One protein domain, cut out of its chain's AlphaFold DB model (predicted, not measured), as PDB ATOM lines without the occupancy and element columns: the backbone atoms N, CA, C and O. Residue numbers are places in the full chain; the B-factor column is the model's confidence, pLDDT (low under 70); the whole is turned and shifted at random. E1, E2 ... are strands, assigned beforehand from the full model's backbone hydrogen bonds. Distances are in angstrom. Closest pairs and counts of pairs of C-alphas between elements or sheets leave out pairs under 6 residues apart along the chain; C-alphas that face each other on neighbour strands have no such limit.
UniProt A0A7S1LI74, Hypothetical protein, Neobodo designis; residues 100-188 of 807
ATOM      1  N   THR A 100     105.997  57.185  10.325       55.19
ATOM      2  CA  THR A 100     105.195  56.547   9.271       55.19
ATOM      3  C   THR A 100     105.991  56.550   7.972       55.19
ATOM      4  O   THR A 100     106.782  57.449   7.731       55.19
ATOM      5  N   MET A 101     105.862  55.532   7.125       65.50
ATOM      6  CA  MET A 101     106.562  55.498   5.834       65.50
ATOM      7  C   MET A 101     105.608  55.050   4.740       65.50
ATOM      8  O   MET A 101     104.935  54.034   4.907       65.50
ATOM      9  N   THR A 102     105.576  55.765   3.618       60.59
ATOM     10  CA  THR A 102     104.842  55.329   2.425       60.59
ATOM     11  C   THR A 102     105.772  54.480   1.570       60.59
ATOM     12  O   THR A 102     106.828  54.919   1.106       60.59
ATOM     13  N   VAL A 103     105.377  53.228   1.393       64.69
ATOM     14  CA  VAL A 103     106.102  52.165   0.710       64.69
ATOM     15  C   VAL A 103     105.335  51.779  -0.542       64.69
ATOM     16  O   VAL A 103     104.142  51.518  -0.470       64.69
ATOM     17  N   MET A 104     105.992  51.669  -1.691       55.25
ATOM     18  CA  MET A 104     105.335  51.151  -2.896       55.25
ATOM     19  C   MET A 104     105.394  49.620  -2.892       55.25
ATOM     20  O   MET A 104     106.467  49.030  -2.736       55.25
ATOM     21  N   SER A 105     104.230  48.973  -2.988       51.19
ATOM     22  CA  SER A 105     104.114  47.514  -3.063       51.19
ATOM     23  C   SER A 105     103.834  47.084  -4.494       51.19
ATOM     24  O   SER A 105     103.058  47.720  -5.203       51.19
ATOM     25  N   THR A 106     104.457  45.983  -4.900       48.31
ATOM     26  CA  THR A 106     104.362  45.446  -6.253       48.31
ATOM     27  C   THR A 106     103.870  44.013  -6.145       48.31
ATOM     28  O   THR A 106     104.597  43.139  -5.665       48.31
ATOM     29  N   THR A 107     102.621  43.772  -6.532       43.88
ATOM     30  CA  THR A 107     102.132  42.423  -6.837       43.88
ATOM     31  C   THR A 107     102.597  42.022  -8.243       43.88
ATOM     32  O   THR A 107     103.208  42.825  -8.946       43.88
ATOM     33  N   ALA A 108     102.451  40.743  -8.597       41.03
ATOM     34  CA  ALA A 108     103.022  40.142  -9.805       41.03
ATOM     35  C   ALA A 108     102.736  40.935 -11.103       41.03
ATOM     36  O   ALA A 108     101.771  41.684 -11.185       41.03
ATOM     37  N   ALA A 109     103.612  40.755 -12.100       34.50
ATOM     38  CA  ALA A 109     103.707  41.535 -13.337       34.50
ATOM     39  C   ALA A 109     102.348  41.929 -13.959       34.50
ATOM     40  O   ALA A 109     101.671  41.085 -14.541       34.50
ATOM     41  N   GLY A 110     101.990  43.218 -13.875       38.03
ATOM     42  CA  GLY A 110     100.847  43.798 -14.594       38.03
ATOM     43  C   GLY A 110     100.074  44.898 -13.858       38.03
ATOM     44  O   GLY A 110      99.500  45.758 -14.522       38.03
ATOM     45  N   ASP A 111     100.093  44.926 -12.521       38.38
ATOM     46  CA  ASP A 111      99.285  45.874 -11.738       38.38
ATOM     47  C   ASP A 111     100.046  47.158 -11.367       38.38
ATOM     48  O   ASP A 111     101.239  47.140 -11.056       38.38
ATOM     49  N   ALA A 112      99.340  48.293 -11.358       41.75
ATOM     50  CA  ALA A 112      99.885  49.569 -10.903       41.75
ATOM     51  C   ALA A 112     100.314  49.490  -9.424       41.75
ATOM     52  O   ALA A 112      99.533  49.082  -8.561       41.75
ATOM     53  N   ALA A 113     101.547  49.910  -9.121       49.66
ATOM     54  CA  ALA A 113     102.073  49.933  -7.758       49.66
ATOM     55  C   ALA A 113     101.188  50.802  -6.848       49.66
ATOM     56  O   ALA A 113     100.978  51.986  -7.119       49.66
ATOM     57  N   THR A 114     100.680  50.226  -5.757       45.75
ATOM     58  CA  THR A 114      99.861  50.955  -4.780       45.75
ATOM     59  C   THR A 114     100.712  51.401  -3.584       45.75
ATOM     60  O   THR A 114     101.484  50.605  -3.027       45.75
ATOM     61  N   PRO A 115     100.613  52.677  -3.163       47.56
ATOM     62  CA  PRO A 115     101.297  53.164  -1.973       47.56
ATOM     63  C   PRO A 115     100.691  52.526  -0.714       47.56
ATOM     64  O   PRO A 115      99.481  52.504  -0.507       47.56
ATOM     65  N   THR A 116     101.553  51.994   0.145       53.28
ATOM     66  CA  THR A 116     101.231  51.272   1.377       53.28
ATOM     67  C   THR A 116     101.906  51.977   2.549       53.28
ATOM     68  O   THR A 116     103.114  52.176   2.510       53.28
ATOM     69  N   VAL A 117     101.182  52.348   3.604       51.12
ATOM     70  CA  VAL A 117     101.802  52.963   4.788       51.12
ATOM     71  C   VAL A 117     102.273  51.856   5.725       51.12
ATOM     72  O   VAL A 117     101.481  51.017   6.146       51.12
ATOM     73  N   VAL A 118     103.564  51.836   6.052       58.09
ATOM     74  CA  VAL A 118     104.160  50.876   6.986       58.09
ATOM     75  C   VAL A 118     104.582  51.622   8.247       58.09
ATOM     76  O   VAL A 118     105.390  52.548   8.189       58.09
ATOM     77  N   ALA A 119     104.037  51.215   9.395       49.12
ATOM     78  CA  ALA A 119     104.554  51.629  10.693       49.12
ATOM     79  C   ALA A 119     105.819  50.814  10.989       49.12
ATOM     80  O   ALA A 119     105.772  49.584  11.049       49.12
ATOM     81  N   VAL A 120     106.952  51.495  11.143       57.97
ATOM     82  CA  VAL A 120     108.223  50.858  11.498       57.97
ATOM     83  C   VAL A 120     108.446  51.072  12.993       57.97
ATOM     84  O   VAL A 120     108.422  52.206  13.464       57.97
ATOM     85  N   ASP A 121     108.620  49.992  13.757       48.00
ATOM     86  CA  ASP A 121     108.970  50.071  15.180       48.00
ATOM     87  C   ASP A 121     110.460  50.433  15.322       48.00
ATOM     88  O   ASP A 121     111.342  49.710  14.851       48.00
ATOM     89  N   TYR A 122     110.734  51.579  15.952       60.03
ATOM     90  CA  TYR A 122     112.074  52.159  16.118       60.03
ATOM     91  C   TYR A 122     112.768  51.773  17.421       60.03
ATOM     92  O   TYR A 122     113.828  52.315  17.731       60.03
ATOM     93  N   SER A 123     112.209  50.852  18.202       44.53
ATOM     94  CA  SER A 123     112.638  50.650  19.586       44.53
ATOM     95  C   SER A 123     114.092  50.184  19.785       44.53
ATOM     96  O   SER A 123     114.540  50.207  20.931       44.53
ATOM     97  N   ASN A 124     114.873  49.802  18.748       46.53
ATOM     98  CA  ASN A 124     116.272  49.392  18.982       46.53
ATOM     99  C   ASN A 124     117.292  49.359  17.809       46.53
ATOM    100  O   ASN A 124     118.254  48.589  17.875       46.53
ATOM    101  N   SER A 125     117.159  50.140  16.725       48.94
ATOM    102  CA  SER A 125     118.133  50.041  15.611       48.94
ATOM    103  C   SER A 125     118.327  51.309  14.777       48.94
ATOM    104  O   SER A 125     117.377  52.022  14.476       48.94
ATOM    105  N   THR A 126     119.572  51.544  14.348       61.88
ATOM    106  CA  THR A 126     119.933  52.517  13.306       61.88
ATOM    107  C   THR A 126     119.238  52.167  11.989       61.88
ATOM    108  O   THR A 126     119.280  51.012  11.557       61.88
ATOM    109  N   LEU A 127     118.618  53.155  11.338       65.50
ATOM    110  CA  LEU A 127     118.071  53.016   9.986       65.50
ATOM    111  C   LEU A 127     119.205  52.687   9.009       65.50
ATOM    112  O   LEU A 127     119.971  53.561   8.607       65.50
ATOM    113  N   ASN A 128     119.315  51.417   8.628       74.75
ATOM    114  CA  ASN A 128     120.205  51.000   7.555       74.75
ATOM    115  C   ASN A 128     119.451  51.133   6.233       74.75
ATOM    116  O   ASN A 128     118.687  50.245   5.852       74.75
ATOM    117  N   PHE A 129     119.658  52.262   5.557       81.38
ATOM    118  CA  PHE A 129     119.215  52.448   4.183       81.38
ATOM    119  C   PHE A 129     120.099  51.619   3.253       81.38
ATOM    120  O   PHE A 129     121.326  51.690   3.317       81.38
ATOM    121  N   VAL A 130     119.469  50.834   2.383       86.12
ATOM    122  CA  VAL A 130     120.145  50.110   1.306       86.12
ATOM    123  C   VAL A 130     119.690  50.704  -0.024       86.12
ATOM    124  O   VAL A 130     118.542  51.133  -0.167       86.12
ATOM    125  N   HIS A 131     120.592  50.766  -1.000       83.31
ATOM    126  CA  HIS A 131     120.239  51.218  -2.342       83.31
ATOM    127  C   HIS A 131     119.246  50.250  -2.995       83.31
ATOM    128  O   HIS A 131     119.389  49.031  -2.885       83.31
ATOM    129  N   SER A 132     118.249  50.811  -3.678       87.75
ATOM    130  CA  SER A 132     117.377  50.054  -4.570       87.75
ATOM    131  C   SER A 132     118.126  49.696  -5.857       87.75
ATOM    132  O   SER A 132     118.979  50.449  -6.331       87.75
ATOM    133  N   SER A 133     117.837  48.521  -6.411       89.56
ATOM    134  CA  SER A 133     118.397  48.047  -7.680       89.56
ATOM    135  C   SER A 133     117.291  47.945  -8.720       89.56
ATOM    136  O   SER A 133     116.222  47.424  -8.416       89.56
ATOM    137  N   TRP A 134     117.529  48.400  -9.946       89.62
ATOM    138  CA  TRP A 134     116.554  48.251 -11.027       89.62
ATOM    139  C   TRP A 134     116.347  46.770 -11.372       89.62
ATOM    140  O   TRP A 134     117.314  46.060 -11.649       89.62
ATOM    141  N   SER A 135     115.096  46.311 -11.357       88.31
ATOM    142  CA  SER A 135     114.701  44.977 -11.810       88.31
ATOM    143  C   SER A 135     114.172  45.066 -13.235       88.31
ATOM    144  O   SER A 135     113.114  45.652 -13.474       88.31
ATOM    145  N   ALA A 136     114.904  44.478 -14.184       78.62
ATOM    146  CA  ALA A 136     114.500  44.448 -15.589       78.62
ATOM    147  C   ALA A 136     113.186  43.675 -15.793       78.62
ATOM    148  O   ALA A 136     112.343  44.112 -16.572       78.62
ATOM    149  N   ASP A 137     112.983  42.593 -15.037       74.81
ATOM    150  CA  ASP A 137     111.807  41.722 -15.152       74.81
ATOM    151  C   ASP A 137     110.513  42.417 -14.711       74.81
ATOM    152  O   ASP A 137     109.437  42.127 -15.226       74.81
ATOM    153  N   GLN A 138     110.611  43.344 -13.757       78.56
ATOM    154  CA  GLN A 138     109.462  44.073 -13.220       78.56
ATOM    155  C   GLN A 138     109.357  45.513 -13.743       78.56
ATOM    156  O   GLN A 138     108.428  46.222 -13.375       78.56
ATOM    157  N   GLN A 139     110.326  45.955 -14.553       81.38
ATOM    158  CA  GLN A 139     110.483  47.344 -14.998       81.38
ATOM    159  C   GLN A 139     110.329  48.381 -13.872       81.38
ATOM    160  O   GLN A 139     109.687  49.419 -14.036       81.38
ATOM    161  N   GLN A 140     110.922  48.101 -12.712       87.00
ATOM    162  CA  GLN A 140     110.847  48.979 -11.543       87.00
ATOM    163  C   GLN A 140     112.041  48.784 -10.606       87.00
ATOM    164  O   GLN A 140     112.764  47.787 -10.676       87.00
ATOM    165  N   CYS A 141     112.240  49.727  -9.687       87.75
ATOM    166  CA  CYS A 141     113.220  49.580  -8.615       87.75
ATOM    167  C   CYS A 141     112.777  48.483  -7.637       87.75
ATOM    168  O   CYS A 141     111.667  48.510  -7.116       87.75
ATOM    169  N   ALA A 142     113.661  47.526  -7.377       89.81
ATOM    170  CA  ALA A 142     113.465  46.430  -6.444       89.81
ATOM    171  C   ALA A 142     114.405  46.566  -5.243       89.81
ATOM    172  O   ALA A 142     115.504  47.123  -5.334       89.81
ATOM    173  N   CYS A 143     113.963  46.031  -4.109       91.44
ATOM    174  CA  CYS A 143     114.754  45.959  -2.891       91.44
ATOM    175  C   CYS A 143     115.266  44.536  -2.638       91.44
ATOM    176  O   CYS A 143     114.605  43.578  -3.046       91.44
ATOM    177  N   PRO A 144     116.406  44.373  -1.938       88.31
ATOM    178  CA  PRO A 144     116.840  43.068  -1.447       88.31
ATOM    179  C   PRO A 144     115.763  42.411  -0.573       88.31
ATOM    180  O   PRO A 144     114.904  43.097  -0.012       88.31
ATOM    181  N   ALA A 145     115.848  41.091  -0.391       80.94
ATOM    182  CA  ALA A 145     114.991  40.379   0.557       80.94
ATOM    183  C   ALA A 145     115.000  41.065   1.943       80.94
ATOM    184  O   ALA A 145     116.005  41.651   2.363       80.94
ATOM    185  N   ASP A 146     113.857  41.035   2.632       81.56
ATOM    186  CA  ASP A 146     113.601  41.714   3.913       81.56
ATOM    187  C   ASP A 146     113.636  43.254   3.881       81.56
ATOM    188  O   ASP A 146     113.709  43.889   4.937       81.56
ATOM    189  N   HIS A 147     113.593  43.877   2.697       87.31
ATOM    190  CA  HIS A 147     113.531  45.332   2.559       87.31
ATOM    191  C   HIS A 147     112.277  45.796   1.813       87.31
ATOM    192  O   HIS A 147     111.706  45.098   0.974       87.31
ATOM    193  N   VAL A 148     111.838  47.006   2.146       83.62
ATOM    194  CA  VAL A 148     110.688  47.672   1.540       83.62
ATOM    195  C   VAL A 148     111.137  48.940   0.824       83.62
ATOM    196  O   VAL A 148     112.027  49.637   1.307       83.62
ATOM    197  N   LEU A 149     110.532  49.229  -0.322       88.25
ATOM    198  CA  LEU A 149     110.850  50.388  -1.146       88.25
ATOM    199  C   LEU A 149     110.055  51.597  -0.645       88.25
ATOM    200  O   LEU A 149     108.848  51.668  -0.863       88.25
ATOM    201  N   ALA A 150     110.709  52.516   0.058       86.12
ATOM    202  CA  ALA A 150     110.080  53.714   0.600       86.12
ATOM    203  C   ALA A 150     110.264  54.899  -0.353       86.12
ATOM    204  O   ALA A 150     111.380  55.187  -0.796       86.12
ATOM    205  N   SER A 151     109.164  55.589  -0.645       83.88
ATOM    206  CA  SER A 151     109.144  56.842  -1.409       83.88
ATOM    207  C   SER A 151     108.818  58.053  -0.532       83.88
ATOM    208  O   SER A 151     109.041  59.185  -0.957       83.88
ATOM    209  N   GLN A 152     108.335  57.830   0.693       81.25
ATOM    210  CA  GLN A 152     107.992  58.885   1.644       81.25
ATOM    211  C   GLN A 152     108.315  58.448   3.075       81.25
ATOM    212  O   GLN A 152     108.107  57.288   3.441       81.25
ATOM    213  N   VAL A 153     108.789  59.388   3.889       78.81
ATOM    214  CA  VAL A 153     108.986  59.215   5.331       78.81
ATOM    215  C   VAL A 153     108.224  60.330   6.035       78.81
ATOM    216  O   VAL A 153     108.489  61.510   5.825       78.81
ATOM    217  N   ASN A 154     107.253  59.946   6.851       78.44
ATOM    218  CA  ASN A 154     106.151  60.777   7.314       78.44
ATOM    219  C   ASN A 154     105.443  61.417   6.111       78.44
ATOM    220  O   ASN A 154     105.011  60.703   5.208       78.44
ATOM    221  N   ASP A 155     105.390  62.745   6.072       69.50
ATOM    222  CA  ASP A 155     104.805  63.510   4.973       69.50
ATOM    223  C   ASP A 155     105.850  63.977   3.942       69.50
ATOM    224  O   ASP A 155     105.494  64.591   2.936       69.50
ATOM    225  N   GLU A 156     107.135  63.664   4.132       65.12
ATOM    226  CA  GLU A 156     108.218  64.146   3.273       65.12
ATOM    227  C   GLU A 156     108.584  63.113   2.198       65.12
ATOM    228  O   GLU A 156     108.967  61.975   2.491       65.12
ATOM    229  N   TYR A 157     108.446  63.501   0.927       74.62
ATOM    230  CA  TYR A 157     108.850  62.668  -0.204       74.62
ATOM    231  C   TYR A 157     110.369  62.564  -0.263       74.62
ATOM    232  O   TYR A 157     111.082  63.567  -0.255       74.62
ATOM    233  N   LEU A 158     110.873  61.341  -0.378       79.56
ATOM    234  CA  LEU A 158     112.292  61.112  -0.572       79.56
ATOM    235  C   LEU A 158     112.660  61.431  -2.026       79.56
ATOM    236  O   LEU A 158     112.029  60.939  -2.960       79.56
ATOM    237  N   GLY A 159     113.726  62.212  -2.229       75.06
ATOM    238  CA  GLY A 159     114.249  62.521  -3.570       75.06
ATOM    239  C   GLY A 159     114.770  61.298  -4.343       75.06
ATOM    240  O   GLY A 159     115.037  61.391  -5.538       75.06
ATOM    241  N   ALA A 160     114.899  60.151  -3.674       82.88
ATOM    242  CA  ALA A 160     115.236  58.860  -4.255       82.88
ATOM    243  C   ALA A 160     114.494  57.745  -3.511       82.88
ATOM    244  O   ALA A 160     114.229  57.852  -2.315       82.88
ATOM    245  N   TRP A 161     114.188  56.655  -4.211       83.25
ATOM    246  CA  TRP A 161     113.539  55.500  -3.599       83.25
ATOM    247  C   TRP A 161     114.580  54.668  -2.854       83.25
ATOM    248  O   TRP A 161     115.532  54.158  -3.457       83.25
ATOM    249  N   VAL A 162     114.397  54.516  -1.547       90.38
ATOM    250  CA  VAL A 162     115.353  53.823  -0.674       90.38
ATOM    251  C   VAL A 162     114.771  52.512  -0.168       90.38
ATOM    252  O   VAL A 162     113.570  52.400   0.071       90.38
ATOM    253  N   CYS A 163     115.631  51.513   0.014       90.12
ATOM    254  CA  CYS A 163     115.240  50.243   0.604       90.12
ATOM    255  C   CYS A 163     115.462  50.281   2.110       90.12
ATOM    256  O   CYS A 163     116.579  50.508   2.578       90.12
ATOM    257  N   ILE A 164     114.403  50.033   2.870       87.06
ATOM    258  CA  ILE A 164     114.429  50.055   4.331       87.06
ATOM    259  C   ILE A 164     114.228  48.636   4.829       87.06
ATOM    260  O   ILE A 164     113.275  47.964   4.432       87.06
ATOM    261  N   ARG A 165     115.143  48.158   5.677       83.88
ATOM    262  CA  ARG A 165     115.031  46.818   6.251       83.88
ATOM    263  C   ARG A 165     113.815  46.764   7.155       83.88
ATOM    264  O   ARG A 165     113.691  47.566   8.074       83.88
ATOM    265  N   CYS A 166     112.958  45.784   6.937       76.69
ATOM    266  CA  CYS A 166     111.775  45.612   7.745       76.69
ATOM    267  C   CYS A 166     111.659  44.136   8.147       76.69
ATOM    268  O   CYS A 166     111.395  43.232   7.356       76.69
ATOM    269  N   ARG A 167     111.941  43.885   9.428       71.00
ATOM    270  CA  ARG A 167     111.774  42.569  10.047       71.00
ATOM    271  C   ARG A 167     110.278  42.341  10.253       71.00
ATOM    272  O   ARG A 167     109.694  42.957  11.133       71.00
ATOM    273  N   GLY A 168     109.675  41.463   9.451       68.12
ATOM    274  CA  GLY A 168     108.278  41.041   9.625       68.12
ATOM    275  C   GLY A 168     107.265  41.583   8.612       68.12
ATOM    276  O   GLY A 168     106.093  41.252   8.718       68.12
ATOM    277  N   CYS A 169     107.661  42.320   7.572       65.50
ATOM    278  CA  CYS A 169     106.726  42.747   6.510       65.50
ATOM    279  C   CYS A 169     106.369  41.641   5.501       65.50
ATOM    280  O   CYS A 169     106.025  41.937   4.357       65.50
ATOM    281  N   ALA A 170     106.397  40.374   5.922       59.25
ATOM    282  CA  ALA A 170     105.664  39.320   5.223       59.25
ATOM    283  C   ALA A 170     104.141  39.565   5.293       59.25
ATOM    284  O   ALA A 170     103.396  39.081   4.450       59.25
ATOM    285  N   THR A 171     103.683  40.369   6.255       65.81
ATOM    286  CA  THR A 171     102.278  40.736   6.443       65.81
ATOM    287  C   THR A 171     102.083  42.228   6.183       65.81
ATOM    288  O   THR A 171     101.887  43.019   7.104       65.81
ATOM    289  N   ARG A 172     102.216  42.640   4.915       74.44
ATOM    290  CA  ARG A 172     101.851  44.001   4.494       74.44
ATOM    291  C   ARG A 172     100.354  44.061   4.250       74.44
ATOM    292  O   ARG A 172      99.821  43.297   3.450       74.44
ATOM    293  N   CYS A 173      99.707  45.002   4.916       82.56
ATOM    294  CA  CYS A 173      98.330  45.353   4.637       82.56
ATOM    295  C   CYS A 173      98.309  46.520   3.654       82.56
ATOM    296  O   CYS A 173      98.979  47.513   3.933       82.56
ATOM    297  N   PRO A 174      97.600  46.417   2.515       81.38
ATOM    298  CA  PRO A 174      97.424  47.542   1.602       81.38
ATOM    299  C   PRO A 174      96.841  48.726   2.372       81.38
ATOM    300  O   PRO A 174      95.817  48.563   3.028       81.38
ATOM    301  N   SER A 175      97.458  49.907   2.318       75.06
ATOM    302  CA  SER A 175      96.852  51.101   2.925       75.06
ATOM    303  C   SER A 175      95.451  51.292   2.334       75.06
ATOM    304  O   SER A 175      95.316  51.170   1.114       75.06
ATOM    305  N   PRO A 176      94.406  51.569   3.135       81.50
ATOM    306  CA  PRO A 176      94.388  51.955   4.562       81.50
ATOM    307  C   PRO A 176      94.282  50.812   5.600       81.50
ATOM    308  O   PRO A 176      94.019  51.077   6.773       81.50
ATOM    309  N   LEU A 177      94.427  49.544   5.212       86.31
ATOM    310  CA  LEU A 177      94.370  48.411   6.141       86.31
ATOM    311  C   LEU A 177      95.578  48.414   7.090       86.31
ATOM    312  O   LEU A 177      96.710  48.676   6.687       86.31
ATOM    313  N   VAL A 178      95.346  48.032   8.343       89.56
ATOM    314  CA  VAL A 178      96.379  47.852   9.368       89.56
ATOM    315  C   VAL A 178      96.457  46.386   9.780       89.56
ATOM    316  O   VAL A 178      95.450  45.680   9.848       89.56
ATOM    317  N   TRP A 179      97.665  45.895  10.047       89.12
ATOM    318  CA  TRP A 179      97.840  44.526  10.527       89.12
ATOM    319  C   TRP A 179      97.355  44.414  11.973       89.12
ATOM    320  O   TRP A 179      97.888  45.079  12.862       89.12
ATOM    321  N   SER A 180      96.366  43.556  12.222       91.69
ATOM    322  CA  SER A 180      95.933  43.226  13.578       91.69
ATOM    323  C   SER A 180      96.625  41.960  14.052       91.69
ATOM    324  O   SER A 180      96.419  40.877  13.505       91.69
ATOM    325  N   THR A 181      97.410  42.086  15.122       86.75
ATOM    326  CA  THR A 181      98.034  40.942  15.802       86.75
ATOM    327  C   THR A 181      96.998  39.998  16.406       86.75
ATOM    328  O   THR A 181      97.232  38.796  16.439       86.75
ATOM    329  N   ALA A 182      95.840  40.520  16.829       91.56
ATOM    330  CA  ALA A 182      94.756  39.724  17.399       91.56
ATOM    331  C   ALA A 182      94.047  38.861  16.345       91.56
ATOM    332  O   ALA A 182      93.735  37.704  16.609       91.56
ATOM    333  N   ALA A 183      93.807  39.413  15.152       89.38
ATOM    334  CA  ALA A 183      93.153  38.691  14.059       89.38
ATOM    335  C   ALA A 183      94.136  37.892  13.191       89.38
ATOM    336  O   ALA A 183      93.699  37.113  12.349       89.38
ATOM    337  N   ALA A 184      95.446  38.127  13.354       89.81
ATOM    338  CA  ALA A 184      96.484  37.676  12.428       89.81
ATOM    339  C   ALA A 184      96.107  37.962  10.957       89.81
ATOM    340  O   ALA A 184      96.322  37.136  10.070       89.81
ATOM    341  N   ALA A 185      95.491  39.125  10.715       91.00
ATOM    342  CA  ALA A 185      94.956  39.533   9.423       91.00
ATOM    343  C   ALA A 185      94.961  41.060   9.280       91.00
ATOM    344  O   ALA A 185      95.022  41.805  10.264       91.00
ATOM    345  N   CYS A 186      94.860  41.526   8.038       89.88
ATOM    346  CA  CYS A 186      94.651  42.933   7.723       89.88
ATOM    347  C   CYS A 186      93.219  43.341   8.057       89.88
ATOM    348  O   CYS A 186      92.269  42.818   7.477       89.88
ATOM    349  N   VAL A 187      93.077  44.276   8.990       94.69
ATOM    350  CA  VAL A 187      91.790  44.826   9.418       94.69
ATOM    351  C   VAL A 187      91.765  46.322   9.164       94.69
ATOM    352  O   VAL A 187      92.798  46.956   8.950       94.69
ATOM    353  N   CYS A 188      90.577  46.903   9.196       95.00
ATOM    354  CA  CYS A 188      90.456  48.346   9.134       95.00
ATOM    355  C   CYS A 188      90.787  48.988  10.485       95.00
ATOM    356  O   CYS A 188      90.464  48.408  11.526       95.00
TER     357      CYS A 188
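Overview. This is residues 100 to 188 of the 807 residues of the protein "Hypothetical protein" of Neobodo designis (UniProt A0A7S1LI74). One strongly twisted five-stranded sheet forms the body, and two small two-stranded hairpins lie at opposite ends of the longest axis. E4 and E5 follow on from edge strand E3, while E8, which pairs with E9, comes near the other edge strand, E2, after a long link from E7. The printed part has 89 residues with nine named strands, E1 to E9 in chain order, and no named helix; its class is all strand. The large sheet has the order E2, E1, E6, E7, E3, antiparallel throughout. The whole is compact, with a radius of gyration of the C-alphas of 13.1 A, and rounded, spanning 39 by 33 by 24 A.

Arrangement. E1, residues 100 to 105, and E2, residues 114 to 120, form an antiparallel hairpin at 140 degrees, with N 103 and O 116 2.7 A apart, within hydrogen-bond range. E3, residues 129 to 131, runs on into E4, residues 133 to 135, across a break of 1 residue, at 51 degrees. E4 and E5, residues 140 to 142, form a hairpin, with N 142 and O 133 2.8 A apart. E6, residues 147 to 153, is the antiparallel neighbour of E1 at 125 degrees; N 102 and O 152 are 3.0 A apart. E6 and E7, residues 156 to 165, form a hairpin at 159 degrees, with N 150 and O 162 2.9 A apart. E7 bends by 102 degrees at residue 159. E7 and E3 are antiparallel neighbours, with N 130 and O 163 2.9 A apart. The closest C-alphas of E5 and E6, those of Ala 142 and Leu 149, are 7.1 A apart. E8, residues 178 to 180, and E9, residues 185 to 187, form a hairpin, with N 178 and O 187 2.8 A apart. E2 and E8 are near each other, with 6 pairs of C-alphas within 10 A. E1 and E3 are apart, as are E5 and E8.

Along the chain. E1 begins at C-alpha 100 at (105.195, 56.547, 9.271) and is 15.3 A long; E2 is 18.3 A. E3 measures 6.7 A; E4 and E5 are 6.3 A each. E6 is 14.9 A long, and E7, the longest strand by residues, is 18.9 A, ending at C-alpha 165 at (115.031, 46.818, 6.251). E8 is 6.3 A and E9 6.2 A, with C-alpha 187 at (91.790, 44.826, 9.418).

Size, cuts and confidence. The two C-alphas farthest apart, those of Ala 136 and Ala 182, are 38.7 A apart. The printed part has no cut. The link from E7 to E8, residues 166 to 177, is long. Mean pLDDT of the printed part is 72.6, and 34 residues are under 70: residues 100 to 127, 155 to 156 and 168 to 171.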